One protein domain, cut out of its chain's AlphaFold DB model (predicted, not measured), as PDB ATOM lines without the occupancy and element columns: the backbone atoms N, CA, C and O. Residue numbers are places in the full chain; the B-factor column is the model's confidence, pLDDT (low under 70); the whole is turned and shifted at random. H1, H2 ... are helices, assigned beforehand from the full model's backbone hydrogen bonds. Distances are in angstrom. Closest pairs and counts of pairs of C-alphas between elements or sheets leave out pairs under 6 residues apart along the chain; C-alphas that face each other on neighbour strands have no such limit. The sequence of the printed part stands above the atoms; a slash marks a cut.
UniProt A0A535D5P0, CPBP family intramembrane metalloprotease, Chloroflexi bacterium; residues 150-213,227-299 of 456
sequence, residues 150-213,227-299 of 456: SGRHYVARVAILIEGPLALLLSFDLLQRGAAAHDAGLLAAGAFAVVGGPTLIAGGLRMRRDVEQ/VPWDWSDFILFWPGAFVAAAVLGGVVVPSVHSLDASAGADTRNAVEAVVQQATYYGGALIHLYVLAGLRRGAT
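Overview. This is residues 150 to 213 and 227 to 299 of the 456 residues of the protein "CPBP family intramembrane metalloprotease" of Chloroflexi bacterium (UniProt A0A535D5P0). Two long helical hairpins, H1 with H2 and H3 with H4, make a V, joined where H1 begins and H4 ends and spreading toward their turns at residues 182 to 183 and 260 to 264. The first part of H3 packs in the corner, on H2 and H1. The printed part has 137 residues, is all helix, and is only just compact, close to loose: radius of gyration of the C-alphas 16.7 A, spans 54 by 33 by 22 A.

Along the chain. H1, residues 151 to 181, begins at C-alpha (-2.418, -11.109, -47.021) and is 44.0 A long. H2 is residues 184 to 209, 38.2 A; H3 is 231 to 259, 42.2 A. H4, residues 265 to 295, 42.9 A, ends at C-alpha (-3.790, -5.181, -39.501).

Arrangement. H1 touches H2 at a shallow tilt of 20 degrees, opposite ways, closest at C-alphas Gly 164 and Gly 197, 4.1 A. H3 touches H4 at 34 degrees, only just shallow, opposite ways, closest at C-alphas Ala 245 and Gly 283, 4.0 A. H3, with residues 232 to 243 alone, touches H2 at a steep tilt of 57 degrees, C-alphas Pro 239 and Gly 196 closest at 4.7 A. H2 and H4 are apart. Every O i to N i+4 pair is within hydrogen-bond range in H4, and 25 of 27 in H1, 19 of 22 in H2, 20 of 25 in H3.

Size, cuts and confidence. Residues 214 to 226 are cut out, with 13.2 A between C-alphas 213 and 227; pLDDT is under 70 at residues 211 to 213 and 261.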
ATOM      1  N   SER A 150      -6.902  -9.203 -46.984       83.81
ATOM      2  CA  SER A 150      -5.560  -8.990 -47.529       83.81
ATOM      3  C   SER A 150      -4.543  -9.904 -46.849       83.81
ATOM      4  O   SER A 150      -4.644 -10.223 -45.662       83.81
ATOM      5  N   GLY A 151      -3.492 -10.284 -47.581       88.12
ATOM      6  CA  GLY A 151      -2.418 -11.109 -47.021       88.12
ATOM      7  C   GLY A 151      -1.775 -10.497 -45.767       88.12
ATOM      8  O   GLY A 151      -1.348 -11.231 -44.881       88.12
ATOM      9  N   ARG A 152      -1.761  -9.160 -45.641       90.81
ATOM     10  CA  ARG A 152      -1.255  -8.457 -44.448       90.81
ATOM     11  C   ARG A 152      -2.196  -8.631 -43.257       90.81
ATOM     12  O   ARG A 152      -1.733  -9.003 -42.180       90.81
ATOM     13  N   HIS A 153      -3.496  -8.421 -43.463       90.94
ATOM     14  CA  HIS A 153      -4.501  -8.593 -42.419       90.94
ATOM     15  C   HIS A 153      -4.586 -10.055 -41.951       90.94
ATOM     16  O   HIS A 153      -4.590 -10.324 -40.749       90.94
ATOM     17  N   TYR A 154      -4.528 -11.007 -42.890       92.12
ATOM     18  CA  TYR A 154      -4.457 -12.440 -42.600       92.12
ATOM     19  C   TYR A 154      -3.263 -12.788 -41.700       92.12
ATOM     20  O   TYR A 154      -3.443 -13.443 -40.672       92.12
ATOM     21  N   VAL A 155      -2.053 -12.324 -42.046       95.12
ATOM     22  CA  VAL A 155      -0.841 -12.560 -41.239       95.12
ATOM     23  C   VAL A 155      -0.976 -11.939 -39.849       95.12
ATOM     24  O   VAL A 155      -0.654 -12.604 -38.866       95.12
ATOM     25  N   ALA A 156      -1.507 -10.715 -39.739       95.25
ATOM     26  CA  ALA A 156      -1.720 -10.071 -38.443       95.25
ATOM     27  C   ALA A 156      -2.666 -10.876 -37.541       95.25
ATOM     28  O   ALA A 156      -2.381 -11.104 -36.364       95.25
ATOM     29  N   ARG A 157      -3.773 -11.365 -38.113       95.25
ATOM     30  CA  ARG A 157      -4.736 -12.204 -37.402       95.25
ATOM     31  C   ARG A 157      -4.118 -13.527 -36.952       95.25
ATOM     32  O   ARG A 157      -4.372 -13.955 -35.831       95.25
ATOM     33  N   VAL A 158      -3.331 -14.182 -37.809       95.81
ATOM     34  CA  VAL A 158      -2.650 -15.441 -37.468       95.81
ATOM     35  C   VAL A 158      -1.626 -15.226 -36.353       95.81
ATOM     36  O   VAL A 158      -1.626 -16.007 -35.407       95.81
ATOM     37  N   ALA A 159      -0.830 -14.154 -36.400       96.75
ATOM     38  CA  ALA A 159       0.121 -13.819 -35.338       96.75
ATOM     39  C   ALA A 159      -0.576 -13.678 -33.973       96.75
ATOM     40  O   ALA A 159      -0.208 -14.356 -33.020       96.75
ATOM     41  N   ILE A 160      -1.660 -12.903 -33.903       96.44
ATOM     42  CA  ILE A 160      -2.413 -12.664 -32.659       96.44
ATOM     43  C   ILE A 160      -3.117 -13.937 -32.150       96.44
ATOM     44  O   ILE A 160      -3.196 -14.172 -30.943       96.44
ATOM     45  N   LEU A 161      -3.587 -14.804 -33.054       96.69
ATOM     46  CA  LEU A 161      -4.133 -16.118 -32.689       96.69
ATOM     47  C   LEU A 161      -3.063 -17.100 -32.177       96.69
ATOM     48  O   LEU A 161      -3.422 -18.026 -31.454       96.69
ATOM     49  N   ILE A 162      -1.785 -16.912 -32.525       96.69
ATOM     50  CA  ILE A 162      -0.648 -17.687 -31.997       96.69
ATOM     51  C   ILE A 162      -0.178 -17.117 -30.650       96.69
ATOM     52  O   ILE A 162       0.076 -17.879 -29.718       96.69
ATOM     53  N   GLU A 163      -0.114 -15.791 -30.506       96.31
ATOM     54  CA  GLU A 163       0.258 -15.125 -29.249       96.31
ATOM     55  C   GLU A 163      -0.707 -15.461 -28.098       96.31
ATOM     56  O   GLU A 163      -0.275 -15.593 -26.957       96.31
ATOM     57  N   GLY A 164      -2.002 -15.648 -28.373       95.75
ATOM     58  CA  GLY A 164      -3.005 -15.961 -27.350       95.75
ATOM     59  C   GLY A 164      -2.723 -17.240 -26.535       95.75
ATOM     60  O   GLY A 164      -2.628 -17.166 -25.308       95.75
ATOM     61  N   PRO A 165      -2.553 -18.414 -27.172       96.69
ATOM     62  CA  PRO A 165      -2.098 -19.631 -26.498       96.69
ATOM     63  C   PRO A 165      -0.708 -19.501 -25.860       96.69
ATOM     64  O   PRO A 165      -0.493 -20.042 -24.776       96.69
ATOM     65  N   LEU A 166       0.219 -18.760 -26.480       95.69
ATOM     66  CA  LEU A 166       1.545 -18.506 -25.900       95.69
ATOM     67  C   LEU A 166       1.459 -17.693 -24.600       95.69
ATOM     68  O   LEU A 166       2.176 -18.009 -23.656       95.69
ATOM     69  N   ALA A 167       0.544 -16.722 -24.498       95.38
ATOM     70  CA  ALA A 167       0.269 -15.993 -23.259       95.38
ATOM     71  C   ALA A 167      -0.182 -16.932 -22.132       95.38
ATOM     72  O   ALA A 167       0.302 -16.832 -21.008       95.38
ATOM     73  N   LEU A 168      -1.077 -17.879 -22.438       93.12
ATOM     74  CA  LEU A 168      -1.541 -18.864 -21.462       93.12
ATOM     75  C   LEU A 168      -0.397 -19.776 -21.004       93.12
ATOM     76  O   LEU A 168      -0.223 -19.958 -19.803       93.12
ATOM     77  N   LEU A 169       0.423 -20.293 -21.923       94.06
ATOM     78  CA  LEU A 169       1.590 -21.115 -21.574       94.06
ATOM     79  C   LEU A 169       2.603 -20.344 -20.715       94.06
ATOM     80  O   LEU A 169       3.033 -20.841 -19.676       94.06
ATOM     81  N   LEU A 170       2.920 -19.108 -21.104       93.88
ATOM     82  CA  LEU A 170       3.798 -18.204 -20.360       93.88
ATOM     83  C   LEU A 170       3.249 -17.890 -18.959       93.88
ATOM     84  O   LEU A 170       4.018 -17.793 -18.004       93.88
ATOM     85  N   SER A 171       1.924 -17.779 -18.810       93.81
ATOM     86  CA  SER A 171       1.298 -17.513 -17.513       93.81
ATOM     87  C   SER A 171       1.577 -18.608 -16.478       93.81
ATOM     88  O   SER A 171       1.808 -18.284 -15.315       93.81
ATOM     89  N   PHE A 172       1.631 -19.882 -16.888       93.69
ATOM     90  CA  PHE A 172       1.932 -20.991 -15.977       93.69
ATOM     91  C   PHE A 172       3.376 -20.939 -15.460       93.69
ATOM     92  O   PHE A 172       3.574 -21.059 -14.252       93.69
ATOM     93  N   ASP A 173       4.368 -20.693 -16.329       93.81
ATOM     94  CA  ASP A 173       5.778 -20.543 -15.918       93.81
ATOM     95  C   ASP A 173       5.956 -19.373 -14.940       93.81
ATOM     96  O   ASP A 173       6.524 -19.535 -13.857       93.81
ATOM     97  N   LEU A 174       5.408 -18.204 -15.285       94.06
ATOM     98  CA  LEU A 174       5.527 -16.992 -14.474       94.06
ATOM     99  C   LEU A 174       4.840 -17.127 -13.112       94.06
ATOM    100  O   LEU A 174       5.431 -16.757 -12.098       94.06
ATOM    101  N   LEU A 175       3.630 -17.696 -13.061       95.38
ATOM    102  CA  LEU A 175       2.926 -17.935 -11.798       95.38
ATOM    103  C   LEU A 175       3.653 -18.972 -10.934       95.38
ATOM    104  O   LEU A 175       3.788 -18.764  -9.730       95.38
ATOM    105  N   GLN A 176       4.160 -20.059 -11.525       95.94
ATOM    106  CA  GLN A 176       4.892 -21.093 -10.792       95.94
ATOM    107  C   GLN A 176       6.209 -20.554 -10.218       95.94
ATOM    108  O   GLN A 176       6.503 -20.767  -9.040       95.94
ATOM    109  N   ARG A 177       6.989 -19.818 -11.018       95.69
ATOM    110  CA  ARG A 177       8.251 -19.199 -10.583       95.69
ATOM    111  C   ARG A 177       8.019 -18.082  -9.573       95.69
ATOM    112  O   ARG A 177       8.724 -18.034  -8.570       95.69
ATOM    113  N   GLY A 178       7.016 -17.235  -9.793       94.75
ATOM    114  CA  GLY A 178       6.634 -16.173  -8.861       94.75
ATOM    115  C   GLY A 178       6.179 -16.719  -7.509       94.75
ATOM    116  O   GLY A 178       6.622 -16.230  -6.473       94.75
ATOM    117  N   ALA A 179       5.378 -17.789  -7.497       95.06
ATOM    118  CA  ALA A 179       4.975 -18.461  -6.263       95.06
ATOM    119  C   ALA A 179       6.167 -19.101  -5.530       95.06
ATOM    120  O   ALA A 179       6.272 -18.963  -4.314       95.06
ATOM    121  N   ALA A 180       7.080 -19.756  -6.256       96.19
ATOM    122  CA  ALA A 180       8.267 -20.392  -5.678       96.19
ATOM    123  C   ALA A 180       9.304 -19.387  -5.137       96.19
ATOM    124  O   ALA A 180       9.984 -19.681  -4.158       96.19
ATOM    125  N   ALA A 181       9.427 -18.213  -5.763       94.94
ATOM    126  CA  ALA A 181      10.348 -17.149  -5.356       94.94
ATOM    127  C   ALA A 181       9.726 -16.116  -4.392       94.94
ATOM    128  O   ALA A 181      10.431 -15.223  -3.929       94.94
ATOM    129  N   HIS A 182       8.419 -16.210  -4.115       94.44
ATOM    130  CA  HIS A 182       7.618 -15.156  -3.472       94.44
ATOM    131  C   HIS A 182       7.715 -13.784  -4.179       94.44
ATOM    132  O   HIS A 182       7.612 -12.729  -3.552       94.44
ATOM    133  N   ASP A 183       7.891 -13.799  -5.501       92.88
ATOM    134  CA  ASP A 183       8.073 -12.616  -6.340       92.88
ATOM    135  C   ASP A 183       6.717 -12.094  -6.846       92.88
ATOM    136  O   ASP A 183       6.066 -12.685  -7.714       92.88
ATOM    137  N   ALA A 184       6.292 -10.955  -6.295       90.44
ATOM    138  CA  ALA A 184       5.039 -10.299  -6.657       90.44
ATOM    139  C   ALA A 184       5.013  -9.780  -8.109       90.44
ATOM    140  O   ALA A 184       3.936  -9.711  -8.705       90.44
ATOM    141  N   GLY A 185       6.166  -9.440  -8.693       89.75
ATOM    142  CA  GLY A 185       6.282  -8.984 -10.078       89.75
ATOM    143  C   GLY A 185       6.054 -10.123 -11.070       89.75
ATOM    144  O   GLY A 185       5.251  -9.982 -11.993       89.75
ATOM    145  N   LEU A 186       6.670 -11.285 -10.833       92.12
ATOM    146  CA  LEU A 186       6.416 -12.500 -11.620       92.12
ATOM    147  C   LEU A 186       4.960 -12.970 -11.492       92.12
ATOM    148  O   LEU A 186       4.342 -13.325 -12.497       92.12
ATOM    149  N   LEU A 187       4.378 -12.909 -10.288       94.12
ATOM    150  CA  LEU A 187       2.960 -13.221 -10.076       94.12
ATOM    151  C   LEU A 187       2.033 -12.257 -10.835       94.12
ATOM    152  O   LEU A 187       1.081 -12.706 -11.478       94.12
ATOM    153  N   ALA A 188       2.318 -10.952 -10.817       93.38
ATOM    154  CA  ALA A 188       1.551  -9.950 -11.557       93.38
ATOM    155  C   ALA A 188       1.670 -10.135 -13.080       93.38
ATOM    156  O   ALA A 188       0.659 -10.095 -13.782       93.38
ATOM    157  N   ALA A 189       2.875 -10.403 -13.591       92.75
ATOM    158  CA  ALA A 189       3.121 -10.688 -15.003       92.75
ATOM    159  C   ALA A 189       2.408 -11.974 -15.464       92.75
ATOM    160  O   ALA A 189       1.787 -12.002 -16.528       92.75
ATOM    161  N   GLY A 190       2.420 -13.019 -14.630       93.94
ATOM    162  CA  GLY A 190       1.667 -14.248 -14.859       93.94
ATOM    163  C   GLY A 190       0.155 -14.006 -14.908       93.94
ATOM    164  O   GLY A 190      -0.494 -14.382 -15.880       93.94
ATOM    165  N   ALA A 191      -0.407 -13.303 -13.920       94.50
ATOM    166  CA  ALA A 191      -1.830 -12.950 -13.890       94.50
ATOM    167  C   ALA A 191      -2.253 -12.074 -15.086       94.50
ATOM    168  O   ALA A 191      -3.321 -12.282 -15.667       94.50
ATOM    169  N   PHE A 192      -1.398 -11.138 -15.505       94.38
ATOM    170  CA  PHE A 192      -1.603 -10.343 -16.713       94.38
ATOM    171  C   PHE A 192      -1.667 -11.225 -17.971       94.38
ATOM    172  O   PHE A 192      -2.570 -11.058 -18.793       94.38
ATOM    173  N   ALA A 193      -0.787 -12.220 -18.089       94.25
ATOM    174  CA  ALA A 193      -0.785 -13.170 -19.200       94.25
ATOM    175  C   ALA A 193      -2.023 -14.097 -19.217       94.25
ATOM    176  O   ALA A 193      -2.552 -14.371 -20.298       94.25
ATOM    177  N   VAL A 194      -2.557 -14.492 -18.046       95.69
ATOM    178  CA  VAL A 194      -3.839 -15.230 -17.934       95.69
ATOM    179  C   VAL A 194      -4.988 -14.446 -18.573       95.69
ATOM    180  O   VAL A 194      -5.789 -15.022 -19.303       95.69
ATOM    181  N   VAL A 195      -5.077 -13.134 -18.327       95.81
ATOM    182  CA  VAL A 195      -6.109 -12.262 -18.928       95.81
ATOM    183  C   VAL A 195      -5.782 -11.931 -20.391       95.81
ATOM    184  O   VAL A 195      -6.679 -11.822 -21.235       95.81
ATOM    185  N   GLY A 196      -4.494 -11.808 -20.715       96.12
ATOM    186  CA  GLY A 196      -3.998 -11.494 -22.049       96.12
ATOM    187  C   GLY A 196      -4.328 -12.557 -23.094       96.12
ATOM    188  O   GLY A 196      -4.784 -12.212 -24.182       96.12
ATOM    189  N   GLY A 197      -4.179 -13.841 -22.762       96.69
ATOM    190  CA  GLY A 197      -4.428 -14.947 -23.694       96.69
ATOM    191  C   GLY A 197      -5.841 -14.963 -24.295       96.69
ATOM    192  O   GLY A 197      -5.977 -14.863 -25.517       96.69
ATOM    193  N   PRO A 198      -6.911 -15.011 -23.478       97.38
ATOM    194  CA  PRO A 198      -8.292 -14.920 -23.948       97.38
ATOM    195  C   PRO A 198      -8.581 -13.612 -24.692       97.38
ATOM    196  O   PRO A 198      -9.322 -13.622 -25.674       97.38
ATOM    197  N   THR A 199      -7.963 -12.502 -24.270       97.06
ATOM    198  CA  THR A 199      -8.094 -11.193 -24.931       97.06
ATOM    199  C   THR A 199      -7.543 -11.230 -26.359       97.06
ATOM    200  O   THR A 199      -8.232 -10.813 -27.294       97.06
ATOM    201  N   LEU A 200      -6.348 -11.796 -26.555       97.62
ATOM    202  CA  LEU A 200      -5.717 -11.978 -27.867       97.62
ATOM    203  C   LEU A 200      -6.515 -12.944 -28.755       97.62
ATOM    204  O   LEU A 200      -6.815 -12.609 -29.900       97.62
ATOM    205  N   ILE A 201      -6.955 -14.090 -28.217       96.88
ATOM    206  CA  ILE A 201      -7.794 -15.057 -28.950       96.88
ATOM    207  C   ILE A 201      -9.101 -14.396 -29.413       96.88
ATOM    208  O   ILE A 201      -9.450 -14.467 -30.592       96.88
ATOM    209  N   ALA A 202      -9.811 -13.703 -28.517       96.00
ATOM    210  CA  ALA A 202     -11.043 -12.993 -28.850       96.00
ATOM    211  C   ALA A 202     -10.808 -11.878 -29.884       96.00
ATOM    212  O   ALA A 202     -11.617 -11.714 -30.801       96.00
ATOM    213  N   GLY A 203      -9.686 -11.157 -29.791       94.88
ATOM    214  CA  GLY A 203      -9.258 -10.166 -30.777       94.88
ATOM    215  C   GLY A 203      -9.030 -10.761 -32.163       94.88
ATOM    216  O   GLY A 203      -9.640 -10.311 -33.132       94.88
ATOM    217  N   GLY A 204      -8.213 -11.812 -32.262       94.19
ATOM    218  CA  GLY A 204      -7.934 -12.511 -33.518       94.19
ATOM    219  C   GLY A 204      -9.184 -13.142 -34.144       94.19
ATOM    220  O   GLY A 204      -9.366 -13.101 -35.362       94.19
ATOM    221  N   LEU A 205     -10.115 -13.657 -33.336       93.31
ATOM    222  CA  LEU A 205     -11.415 -14.125 -33.833       93.31
ATOM    223  C   LEU A 205     -12.303 -12.963 -34.310       93.31
ATOM    224  O   LEU A 205     -12.941 -13.079 -35.360       93.31
ATOM    225  N   ARG A 206     -12.315 -11.829 -33.595       91.69
ATOM    226  CA  ARG A 206     -13.056 -10.614 -33.979       91.69
ATOM    227  C   ARG A 206     -12.563 -10.028 -35.300       91.69
ATOM    228  O   ARG A 206     -13.402  -9.597 -36.083       91.69
ATOM    229  N   MET A 207     -11.261 -10.086 -35.590       89.81
ATOM    230  CA  MET A 207     -10.683  -9.580 -36.846       89.81
ATOM    231  C   MET A 207     -11.322 -10.184 -38.102       89.81
ATOM    232  O   MET A 207     -11.384  -9.513 -39.122       89.81
ATOM    233  N   ARG A 208     -11.907 -11.390 -38.044       82.50
ATOM    234  CA  ARG A 208     -12.698 -11.946 -39.166       82.50
ATOM    235  C   ARG A 208     -13.894 -11.078 -39.589       82.50
ATOM    236  O   ARG A 208     -14.452 -11.304 -40.657       82.50
ATOM    237  N   ARG A 209     -14.328 -10.153 -38.728       81.31
ATOM    238  CA  ARG A 209     -15.447  -9.220 -38.932       81.31
ATOM    239  C   ARG A 209     -14.984  -7.770 -39.097       81.31
ATOM    240  O   ARG A 209     -15.825  -6.904 -39.331       81.31
ATOM    241  N   ASP A 210     -13.688  -7.497 -38.959       76.88
ATOM    242  CA  ASP A 210     -13.141  -6.171 -39.224       76.88
ATOM    243  C   ASP A 210     -13.089  -5.988 -40.748       76.88
ATOM    244  O   ASP A 210     -12.336  -6.666 -41.444       76.88
ATOM    245  N   VAL A 211     -13.917  -5.087 -41.284       63.78
ATOM    246  CA  VAL A 211     -13.862  -4.732 -42.707       63.78
ATOM    247  C   VAL A 211     -12.591  -3.923 -42.949       63.78
ATOM    248  O   VAL A 211     -12.436  -2.819 -42.420       63.78
ATOM    249  N   GLU A 212     -11.686  -4.468 -43.756       60.69
ATOM    250  CA  GLU A 212     -10.469  -3.787 -44.187       60.69
ATOM    251  C   GLU A 212     -10.846  -2.594 -45.081       60.69
ATOM    252  O   GLU A 212     -11.203  -2.762 -46.244       60.69
ATOM    253  N   GLN A 213     -10.826  -1.379 -44.520       58.06
ATOM    254  CA  GLN A 213     -11.173  -0.166 -45.268       58.06
ATOM    255  C   GLN A 213     -10.087   0.128 -46.319       58.06
ATOM    256  O   GLN A 213      -8.933   0.363 -45.935       58.06
ATOM    257  N   VAL A 227      -5.365   8.897 -36.604       86.94
ATOM    258  CA  VAL A 227      -4.690   7.588 -36.734       86.94
ATOM    259  C   VAL A 227      -5.677   6.482 -37.161       86.94
ATOM    260  O   VAL A 227      -6.865   6.583 -36.828       86.94
ATOM    261  N   PRO A 228      -5.228   5.412 -37.853       86.50
ATOM    262  CA  PRO A 228      -6.112   4.344 -38.336       86.50
ATOM    263  C   PRO A 228      -6.510   3.287 -37.283       86.50
ATOM    264  O   PRO A 228      -7.541   2.638 -37.452       86.50
ATOM    265  N   TRP A 229      -5.754   3.112 -36.192       90.19
ATOM    266  CA  TRP A 229      -6.051   2.133 -35.128       90.19
ATOM    267  C   TRP A 229      -7.083   2.631 -34.103       90.19
ATOM    268  O   TRP A 229      -7.212   3.835 -33.857       90.19
ATOM    269  N   ASP A 230      -7.837   1.703 -33.512       90.06
ATOM    270  CA  ASP A 230      -8.945   1.951 -32.580       90.06
ATOM    271  C   ASP A 230      -8.747   1.288 -31.199       90.06
ATOM    272  O   ASP A 230      -7.671   0.790 -30.867       90.06
ATOM    273  N   TRP A 231      -9.798   1.308 -30.370       90.19
ATOM    274  CA  TRP A 231      -9.790   0.770 -29.006       90.19
ATOM    275  C   TRP A 231      -9.388  -0.709 -28.936       90.19
ATOM    276  O   TRP A 231      -8.797  -1.138 -27.948       90.19
ATOM    277  N   SER A 232      -9.688  -1.488 -29.976       92.69
ATOM    278  CA  SER A 232      -9.359  -2.910 -30.016       92.69
ATOM    279  C   SER A 232      -7.877  -3.143 -30.276       92.69
ATOM    280  O   SER A 232      -7.321  -4.084 -29.731       92.69
ATOM    281  N   ASP A 233      -7.210  -2.279 -31.048       94.50
ATOM    282  CA  ASP A 233      -5.748  -2.312 -31.147       94.50
ATOM    283  C   ASP A 233      -5.119  -1.953 -29.795       94.50
ATOM    284  O   ASP A 233      -4.204  -2.634 -29.352       94.50
ATOM    285  N   PHE A 234      -5.641  -0.934 -29.100       92.50
ATOM    286  CA  PHE A 234      -5.129  -0.534 -27.782       92.50
ATOM    287  C   PHE A 234      -5.238  -1.655 -26.735       92.50
ATOM    288  O   PHE A 234      -4.297  -1.871 -25.979       92.50
ATOM    289  N   ILE A 235      -6.356  -2.389 -26.697       94.62
ATOM    290  CA  ILE A 235      -6.538  -3.516 -25.765       94.62
ATOM    291  C   ILE A 235      -5.646  -4.712 -26.125       94.62
ATOM    292  O   ILE A 235      -5.135  -5.368 -25.223       94.62
ATOM    293  N   LEU A 236      -5.441  -4.996 -27.415       97.06
ATOM    294  CA  LEU A 236      -4.597  -6.114 -27.855       97.06
ATOM    295  C   LEU A 236      -3.101  -5.824 -27.698       97.06
ATOM    296  O   LEU A 236      -2.340  -6.744 -27.413       97.06
ATOM    297  N   PHE A 237      -2.701  -4.554 -27.823       97.38
ATOM    298  CA  PHE A 237      -1.302  -4.143 -27.782       97.38
ATOM    299  C   PHE A 237      -0.590  -4.581 -26.501       97.38
ATOM    300  O   PHE A 237       0.488  -5.153 -26.588       97.38
ATOM    301  N   TRP A 238      -1.173  -4.349 -25.323       95.50
ATOM    302  CA  TRP A 238      -0.501  -4.634 -24.049       95.50
ATOM    303  C   TRP A 238      -0.165  -6.125 -23.840       95.50
ATOM    304  O   TRP A 238       1.009  -6.428 -23.617       95.50
ATOM    305  N   PRO A 239      -1.120  -7.076 -23.928       96.69
ATOM    306  CA  PRO A 239      -0.799  -8.493 -23.783       96.69
ATOM    307  C   PRO A 239       0.038  -9.027 -24.949       96.69
ATOM    308  O   PRO A 239       0.929  -9.839 -24.722       96.69
ATOM    309  N   GLY A 240      -0.195  -8.563 -26.180       97.31
ATOM    310  CA  GLY A 240       0.561  -9.019 -27.344       97.31
ATOM    311  C   GLY A 240       2.015  -8.545 -27.338       97.31
ATOM    312  O   GLY A 240       2.920  -9.343 -27.563       97.31
ATOM    313  N   ALA A 241       2.271  -7.285 -26.969       97.12
ATOM    314  CA  ALA A 241       3.621  -6.751 -26.780       97.12
ATOM    315  C   ALA A 241       4.380  -7.498 -25.676       97.12
ATOM    316  O   ALA A 241       5.551  -7.823 -25.861       97.12
ATOM    317  N   PHE A 242       3.709  -7.823 -24.566       95.38
ATOM    318  CA  PHE A 242       4.281  -8.632 -23.490       95.38
ATOM    319  C   PHE A 242       4.663 -10.044 -23.963       95.38
ATOM    320  O   PHE A 242       5.779 -10.495 -23.711       95.38
ATOM    321  N   VAL A 243       3.781 -10.724 -24.703       96.19
ATOM    322  CA  VAL A 243       4.066 -12.054 -25.271       96.19
ATOM    323  C   VAL A 243       5.191 -11.988 -26.300       96.19
ATOM    324  O   VAL A 243       6.112 -12.798 -26.238       96.19
ATOM    325  N   ALA A 244       5.164 -11.021 -27.218       96.62
ATOM    326  CA  ALA A 244       6.200 -10.845 -28.231       96.62
ATOM    327  C   ALA A 244       7.574 -10.561 -27.601       96.62
ATOM    328  O   ALA A 244       8.570 -11.145 -28.025       96.62
ATOM    329  N   ALA A 245       7.625  -9.727 -26.556       95.00
ATOM    330  CA  ALA A 245       8.825  -9.485 -25.759       95.00
ATOM    331  C   ALA A 245       9.326 -10.761 -25.063       95.00
ATOM    332  O   ALA A 245      10.505 -11.090 -25.167       95.00
ATOM    333  N   ALA A 246       8.441 -11.510 -24.401       92.81
ATOM    334  CA  ALA A 246       8.803 -12.731 -23.684       92.81
ATOM    335  C   ALA A 246       9.272 -13.861 -24.617       92.81
ATOM    336  O   ALA A 246      10.248 -14.543 -24.311       92.81
ATOM    337  N   VAL A 247       8.626 -14.040 -25.775       92.69
ATOM    338  CA  VAL A 247       9.027 -15.019 -26.800       92.69
ATOM    339  C   VAL A 247      10.375 -14.640 -27.411       92.69
ATOM    340  O   VAL A 247      11.253 -15.491 -27.530       92.69
ATOM    341  N   LEU A 248      10.571 -13.364 -27.764       93.81
ATOM    342  CA  LEU A 248      11.834 -12.896 -28.329       93.81
ATOM    343  C   LEU A 248      12.977 -12.995 -27.304       93.81
ATOM    344  O   LEU A 248      14.044 -13.515 -27.627       93.81
ATOM    345  N   GLY A 249      12.739 -12.579 -26.059       91.25
ATOM    346  CA  GLY A 249      13.685 -12.715 -24.949       91.25
ATOM    347  C   GLY A 249      14.043 -14.174 -24.664       91.25
ATOM    348  O   GLY A 249      15.221 -14.514 -24.611       91.25
ATOM    349  N   GLY A 250      13.046 -15.060 -24.580       89.06
ATOM    350  CA  GLY A 250      13.235 -16.493 -24.327       89.06
ATOM    351  C   GLY A 250      14.036 -17.238 -25.400       89.06
ATOM    352  O   GLY A 250      14.605 -18.286 -25.106       89.06
ATOM    353  N   VAL A 251      14.131 -16.699 -26.620       89.19
ATOM    354  CA  VAL A 251      14.992 -17.235 -27.688       89.19
ATOM    355  C   VAL A 251      16.373 -16.573 -27.681       89.19
ATOM    356  O   VAL A 251      17.393 -17.262 -27.732       89.19
ATOM    357  N   VAL A 252      16.434 -15.240 -27.630       90.00
ATOM    358  CA  VAL A 252      17.690 -14.500 -27.837       90.00
ATOM    359  C   VAL A 252      18.573 -14.511 -26.588       90.00
ATOM    360  O   VAL A 252      19.778 -14.717 -26.722       90.00
ATOM    361  N   VAL A 253      18.010 -14.348 -25.386       86.88
ATOM    362  CA  VAL A 253      18.791 -14.275 -24.137       86.88
ATOM    363  C   VAL A 253      19.592 -15.572 -23.913       86.88
ATOM    364  O   VAL A 253      20.821 -15.488 -23.885       86.88
ATOM    365  N   PRO A 254      19.002 -16.791 -23.911       86.25
ATOM    366  CA  PRO A 254      19.784 -18.023 -23.744       86.25
ATOM    367  C   PRO A 254      20.807 -18.256 -24.864       86.25
ATOM    368  O   PRO A 254      21.885 -18.798 -24.616       86.25
ATOM    369  N   SER A 255      20.497 -17.813 -26.089       84.38
ATOM    370  CA  SER A 255      21.431 -17.894 -27.218       84.38
ATOM    371  C   SER A 255      22.695 -17.068 -26.955       84.38
ATOM    372  O   SER A 255      23.799 -17.563 -27.173       84.38
ATOM    373  N   VAL A 256      22.566 -15.850 -26.421       83.25
ATOM    374  CA  VAL A 256      23.720 -15.001 -26.073       83.25
ATOM    375  C   VAL A 256      24.508 -15.583 -24.897       83.25
ATOM    376  O   VAL A 256      25.734 -15.645 -24.972       83.25
ATOM    377  N   HIS A 257      23.835 -16.120 -23.873       79.56
ATOM    378  CA  HIS A 257      24.508 -16.781 -22.743       79.56
ATOM    379  C   HIS A 257      25.369 -17.972 -23.205       79.56
ATOM    380  O   HIS A 257      26.426 -18.229 -22.630       79.56
ATOM    381  N   SER A 258      24.952 -18.686 -24.259       77.62
ATOM    382  CA  SER A 258      25.727 -19.798 -24.828       77.62
ATOM    383  C   SER A 258      27.018 -19.359 -25.540       77.62
ATOM    384  O   SER A 258      27.957 -20.147 -25.643       77.62
ATOM    385  N   LEU A 259      27.078 -18.106 -26.005       76.31
ATOM    386  CA  LEU A 259      28.206 -17.534 -26.745       76.31
ATOM    387  C   LEU A 259      29.193 -16.783 -25.836       76.31
ATOM    388  O   LEU A 259      30.387 -16.767 -26.124       76.31
ATOM    389  N   ASP A 260      28.716 -16.197 -24.734       70.50
ATOM    390  CA  ASP A 260      29.494 -15.313 -23.848       70.50
ATOM    391  C   ASP A 260      30.050 -16.014 -22.586       70.50
ATOM    392  O   ASP A 260      30.309 -15.407 -21.541       70.50
ATOM    393  N   ALA A 261      30.249 -17.334 -22.664       66.50
ATOM    394  CA  ALA A 261      30.692 -18.169 -21.542       66.50
ATOM    395  C   ALA A 261      32.069 -17.770 -20.958       66.50
ATOM    396  O   ALA A 261      32.361 -18.106 -19.807       66.50
ATOM    397  N   SER A 262      32.890 -17.029 -21.710       71.06
ATOM    398  CA  SER A 262      34.249 -16.606 -21.340       71.06
ATOM    399  C   SER A 262      34.383 -15.164 -20.825       71.06
ATOM    400  O   SER A 262      35.464 -14.809 -20.349       71.06
ATOM    401  N   ALA A 263      33.341 -14.328 -20.890       76.81
ATOM    402  CA  ALA A 263      33.406 -12.957 -20.377       76.81
ATOM    403  C   ALA A 263      33.394 -12.874 -18.840       76.81
ATOM    404  O   ALA A 263      32.879 -13.749 -18.139       76.81
ATOM    405  N   GLY A 264      33.947 -11.773 -18.317       80.88
ATOM    406  CA  GLY A 264      33.843 -11.412 -16.901       80.88
ATOM    407  C   GLY A 264      32.409 -11.045 -16.504       80.88
ATOM    408  O   GLY A 264      31.633 -10.571 -17.331       80.88
ATOM    409  N   ALA A 265      32.071 -11.247 -15.227       81.06
ATOM    410  CA  ALA A 265      30.696 -11.148 -14.726       81.06
ATOM    411  C   ALA A 265      30.022  -9.787 -14.996       81.06
ATOM    412  O   ALA A 265      28.871  -9.769 -15.419       81.06
ATOM    413  N   ASP A 266      30.731  -8.665 -14.822       78.00
ATOM    414  CA  ASP A 266      30.186  -7.326 -15.104       78.00
ATOM    415  C   ASP A 266      29.834  -7.132 -16.585       78.00
ATOM    416  O   ASP A 266      28.750  -6.651 -16.911       78.00
ATOM    417  N   THR A 267      30.730  -7.547 -17.489       80.81
ATOM    418  CA  THR A 267      30.492  -7.486 -18.938       80.81
ATOM    419  C   THR A 267      29.302  -8.353 -19.323       80.81
ATOM    420  O   THR A 267      28.453  -7.897 -20.085       80.81
ATOM    421  N   ARG A 268      29.217  -9.567 -18.765       82.81
ATOM    422  CA  ARG A 268      28.097 -10.475 -19.003       82.81
ATOM    423  C   ARG A 268      26.784  -9.841 -18.554       82.81
ATOM    424  O   ARG A 268      25.897  -9.703 -19.382       82.81
ATOM    425  N   ASN A 269      26.684  -9.367 -17.309       83.75
ATOM    426  CA  ASN A 269      25.477  -8.703 -16.797       83.75
ATOM    427  C   ASN A 269      25.032  -7.544 -17.708       83.75
ATOM    428  O   ASN A 269      23.860  -7.463 -18.069       83.75
ATOM    429  N   ALA A 270      25.971  -6.700 -18.151       85.69
ATOM    430  CA  ALA A 270      25.674  -5.589 -19.053       85.69
ATOM    431  C   ALA A 270      25.214  -6.046 -20.448       85.69
ATOM    432  O   ALA A 270      24.313  -5.436 -21.026       85.69
ATOM    433  N   VAL A 271      25.790  -7.116 -20.999       87.19
ATOM    434  CA  VAL A 271      25.344  -7.714 -22.269       87.19
ATOM    435  C   VAL A 271      23.958  -8.348 -22.116       87.19
ATOM    436  O   VAL A 271      23.087  -8.094 -22.947       87.19
ATOM    437  N   GLU A 272      23.720  -9.107 -21.045       85.69
ATOM    438  CA  GLU A 272      22.422  -9.711 -20.723       85.69
ATOM    439  C   GLU A 272      21.335  -8.632 -20.587       85.69
ATOM    440  O   GLU A 272      20.295  -8.727 -21.241       85.69
ATOM    441  N   ALA A 273      21.607  -7.547 -19.854       88.19
ATOM    442  CA  ALA A 273      20.707  -6.404 -19.704       88.19
ATOM    443  C   ALA A 273      20.407  -5.693 -21.035       88.19
ATOM    444  O   ALA A 273      19.247  -5.399 -21.336       88.19
ATOM    445  N   VAL A 274      21.427  -5.455 -21.872       90.31
ATOM    446  CA  VAL A 274      21.247  -4.878 -23.216       90.31
ATOM    447  C   VAL A 274      20.343  -5.759 -24.070       90.31
ATOM    448  O   VAL A 274      19.428  -5.252 -24.718       90.31
ATOM    449  N   VAL A 275      20.576  -7.072 -24.074       90.81
ATOM    450  CA  VAL A 275      19.798  -8.035 -24.864       90.81
ATOM    451  C   VAL A 275      18.368  -8.134 -24.335       90.81
ATOM    452  O   VAL A 275      17.419  -8.104 -25.123       90.81
ATOM    453  N   GLN A 276      18.175  -8.181 -23.019       90.38
ATOM    454  CA  GLN A 276      16.850  -8.214 -22.405       90.38
ATOM    455  C   GLN A 276      16.044  -6.949 -22.740       90.38
ATOM    456  O   GLN A 276      14.911  -7.053 -23.208       90.38
ATOM    457  N   GLN A 277      16.638  -5.761 -22.627       92.31
ATOM    458  CA  GLN A 277      15.963  -4.511 -22.993       92.31
ATOM    459  C   GLN A 277      15.718  -4.402 -24.507       92.31
ATOM    460  O   GLN A 277      14.631  -4.005 -24.931       92.31
ATOM    461  N   ALA A 278      16.676  -4.808 -25.345       92.25
ATOM    462  CA  ALA A 278      16.505  -4.825 -26.797       92.25
ATOM    463  C   ALA A 278      15.388  -5.786 -27.242       92.25
ATOM    464  O   ALA A 278      14.622  -5.452 -28.146       92.25
ATOM    465  N   THR A 279      15.250  -6.948 -26.597       93.62
ATOM    466  CA  THR A 279      14.147  -7.882 -26.871       93.62
ATOM    467  C   THR A 279      12.808  -7.402 -26.315       93.62
ATOM    468  O   THR A 279      11.794  -7.589 -26.985       93.62
ATOM    469  N   TYR A 280      12.788  -6.707 -25.175       94.44
ATOM    470  CA  TYR A 280      11.579  -6.086 -24.632       94.44
ATOM    471  C   TYR A 280      11.011  -5.013 -25.575       94.44
ATOM    472  O   TYR A 280       9.889  -5.144 -26.076       94.44
ATOM    473  N   TYR A 281      11.810  -3.996 -25.910       96.00
ATOM    474  CA  TYR A 281      11.397  -2.946 -26.845       96.00
ATOM    475  C   TYR A 281      11.188  -3.479 -28.268       96.00
ATOM    476  O   TYR A 281      10.246  -3.071 -28.949       96.00
ATOM    477  N   GLY A 282      12.030  -4.415 -28.719       96.31
ATOM    478  CA  GLY A 282      11.911  -5.059 -30.026       96.31
ATOM    479  C   GLY A 282      10.607  -5.842 -30.172       96.31
ATOM    480  O   GLY A 282       9.891  -5.645 -31.151       96.31
ATOM    481  N   GLY A 283      10.248  -6.661 -29.180       96.69
ATOM    482  CA  GLY A 283       8.982  -7.395 -29.145       96.69
ATOM    483  C   GLY A 283       7.769  -6.464 -29.135       96.69
ATOM    484  O   GLY A 283       6.851  -6.642 -29.936       96.69
ATOM    485  N   ALA A 284       7.803  -5.405 -28.320       97.38
ATOM    486  CA  ALA A 284       6.747  -4.396 -28.295       97.38
ATOM    487  C   ALA A 284       6.585  -3.665 -29.643       97.38
ATOM    488  O   ALA A 284       5.461  -3.458 -30.103       97.38
ATOM    489  N   LEU A 285       7.686  -3.318 -30.320       97.69
ATOM    490  CA  LEU A 285       7.659  -2.694 -31.648       97.69
ATOM    491  C   LEU A 285       7.215  -3.660 -32.758       97.69
ATOM    492  O   LEU A 285       6.488  -3.246 -33.661       97.69
ATOM    493  N   ILE A 286       7.592  -4.940 -32.683       97.38
ATOM    494  CA  ILE A 286       7.101  -5.989 -33.591       97.38
ATOM    495  C   ILE A 286       5.585  -6.131 -33.444       97.38
ATOM    496  O   ILE A 286       4.874  -6.095 -34.446       97.38
ATOM    497  N   HIS A 287       5.070  -6.212 -32.216       97.94
ATOM    498  CA  HIS A 287       3.631  -6.322 -31.988       97.94
ATOM    499  C   HIS A 287       2.874  -5.036 -32.384       97.94
ATOM    500  O   HIS A 287       1.809  -5.094 -33.005       97.94
ATOM    501  N   LEU A 288       3.455  -3.851 -32.149       97.94
ATOM    502  CA  LEU A 288       2.928  -2.591 -32.685       97.94
ATOM    503  C   LEU A 288       2.863  -2.610 -34.221       97.94
ATOM    504  O   LEU A 288       1.886  -2.134 -34.799       97.94
ATOM    505  N   TYR A 289       3.861  -3.186 -34.898       97.50
ATOM    506  CA  TYR A 289       3.841  -3.366 -36.350       97.50
ATOM    507  C   TYR A 289       2.801  -4.404 -36.805       97.50
ATOM    508  O   TYR A 289       2.157  -4.186 -37.830       97.50
ATOM    509  N   VAL A 290       2.553  -5.475 -36.047       97.12
ATOM    510  CA  VAL A 290       1.452  -6.422 -36.313       97.12
ATOM    511  C   VAL A 290       0.099  -5.697 -36.297       97.12
ATOM    512  O   VAL A 290      -0.686  -5.834 -37.239       97.12
ATOM    513  N   LEU A 291      -0.160  -4.858 -35.292       95.94
ATOM    514  CA  LEU A 291      -1.410  -4.098 -35.181       95.94
ATOM    515  C   LEU A 291      -1.484  -2.919 -36.167       95.94
ATOM    516  O   LEU A 291      -2.310  -2.904 -37.079       95.94
ATOM    517  N   ALA A 292      -0.624  -1.912 -36.024       94.31
ATOM    518  CA  ALA A 292      -0.694  -0.708 -36.847       94.31
ATOM    519  C   ALA A 292      -0.290  -0.989 -38.306       94.31
ATOM    520  O   ALA A 292      -0.974  -0.567 -39.239       94.31
ATOM    521  N   GLY A 293       0.797  -1.730 -38.516       93.50
ATOM    522  CA  GLY A 293       1.341  -2.022 -39.841       93.50
ATOM    523  C   GLY A 293       0.550  -3.088 -40.598       93.50
ATOM    524  O   GLY A 293       0.044  -2.815 -41.686       93.50
ATOM    525  N   LEU A 294       0.448  -4.311 -40.073       93.62
ATOM    526  CA  LEU A 294      -0.136  -5.441 -40.803       93.62
ATOM    527  C   LEU A 294      -1.673  -5.435 -40.777       93.62
ATOM    528  O   LEU A 294      -2.270  -5.535 -41.846       93.62
ATOM    529  N   ARG A 295      -2.315  -5.239 -39.615       92.06
ATOM    530  CA  ARG A 295      -3.790  -5.181 -39.501       92.06
ATOM    531  C   ARG A 295      -4.386  -3.864 -40.010       92.06
ATOM    532  O   ARG A 295      -5.441  -3.889 -40.634       92.06
ATOM    533  N   ARG A 296      -3.766  -2.704 -39.748       90.50
ATOM    534  CA  ARG A 296      -4.337  -1.380 -40.116       90.50
ATOM    535  C   ARG A 296      -3.717  -0.716 -41.349       90.50
ATOM    536  O   ARG A 296      -4.171   0.355 -41.751       90.50
ATOM    537  N   GLY A 297      -2.698  -1.325 -41.955       89.12
ATOM    538  CA  GLY A 297      -2.059  -0.807 -43.169       89.12
ATOM    539  C   GLY A 297      -1.253   0.486 -42.975       89.12
ATOM    540  O   GLY A 297      -0.921   1.138 -43.971       89.12
ATOM    541  N   ALA A 298      -0.960   0.870 -41.727       90.44
ATOM    542  CA  ALA A 298      -0.384   2.166 -41.388       90.44
ATOM    543  C   ALA A 298       1.076   2.318 -41.839       90.44
ATOM    544  O   ALA A 298       1.794   1.336 -42.043       90.44
ATOM    545  N   THR A 299       1.523   3.567 -41.980       91.75
ATOM    546  CA  THR A 299       2.926   3.907 -42.282       91.75
ATOM    547  C   THR A 299       3.660   4.441 -41.051       91.75
ATOM    548  O   THR A 299       3.045   4.916 -40.096       91.75
TER     549      THR A 299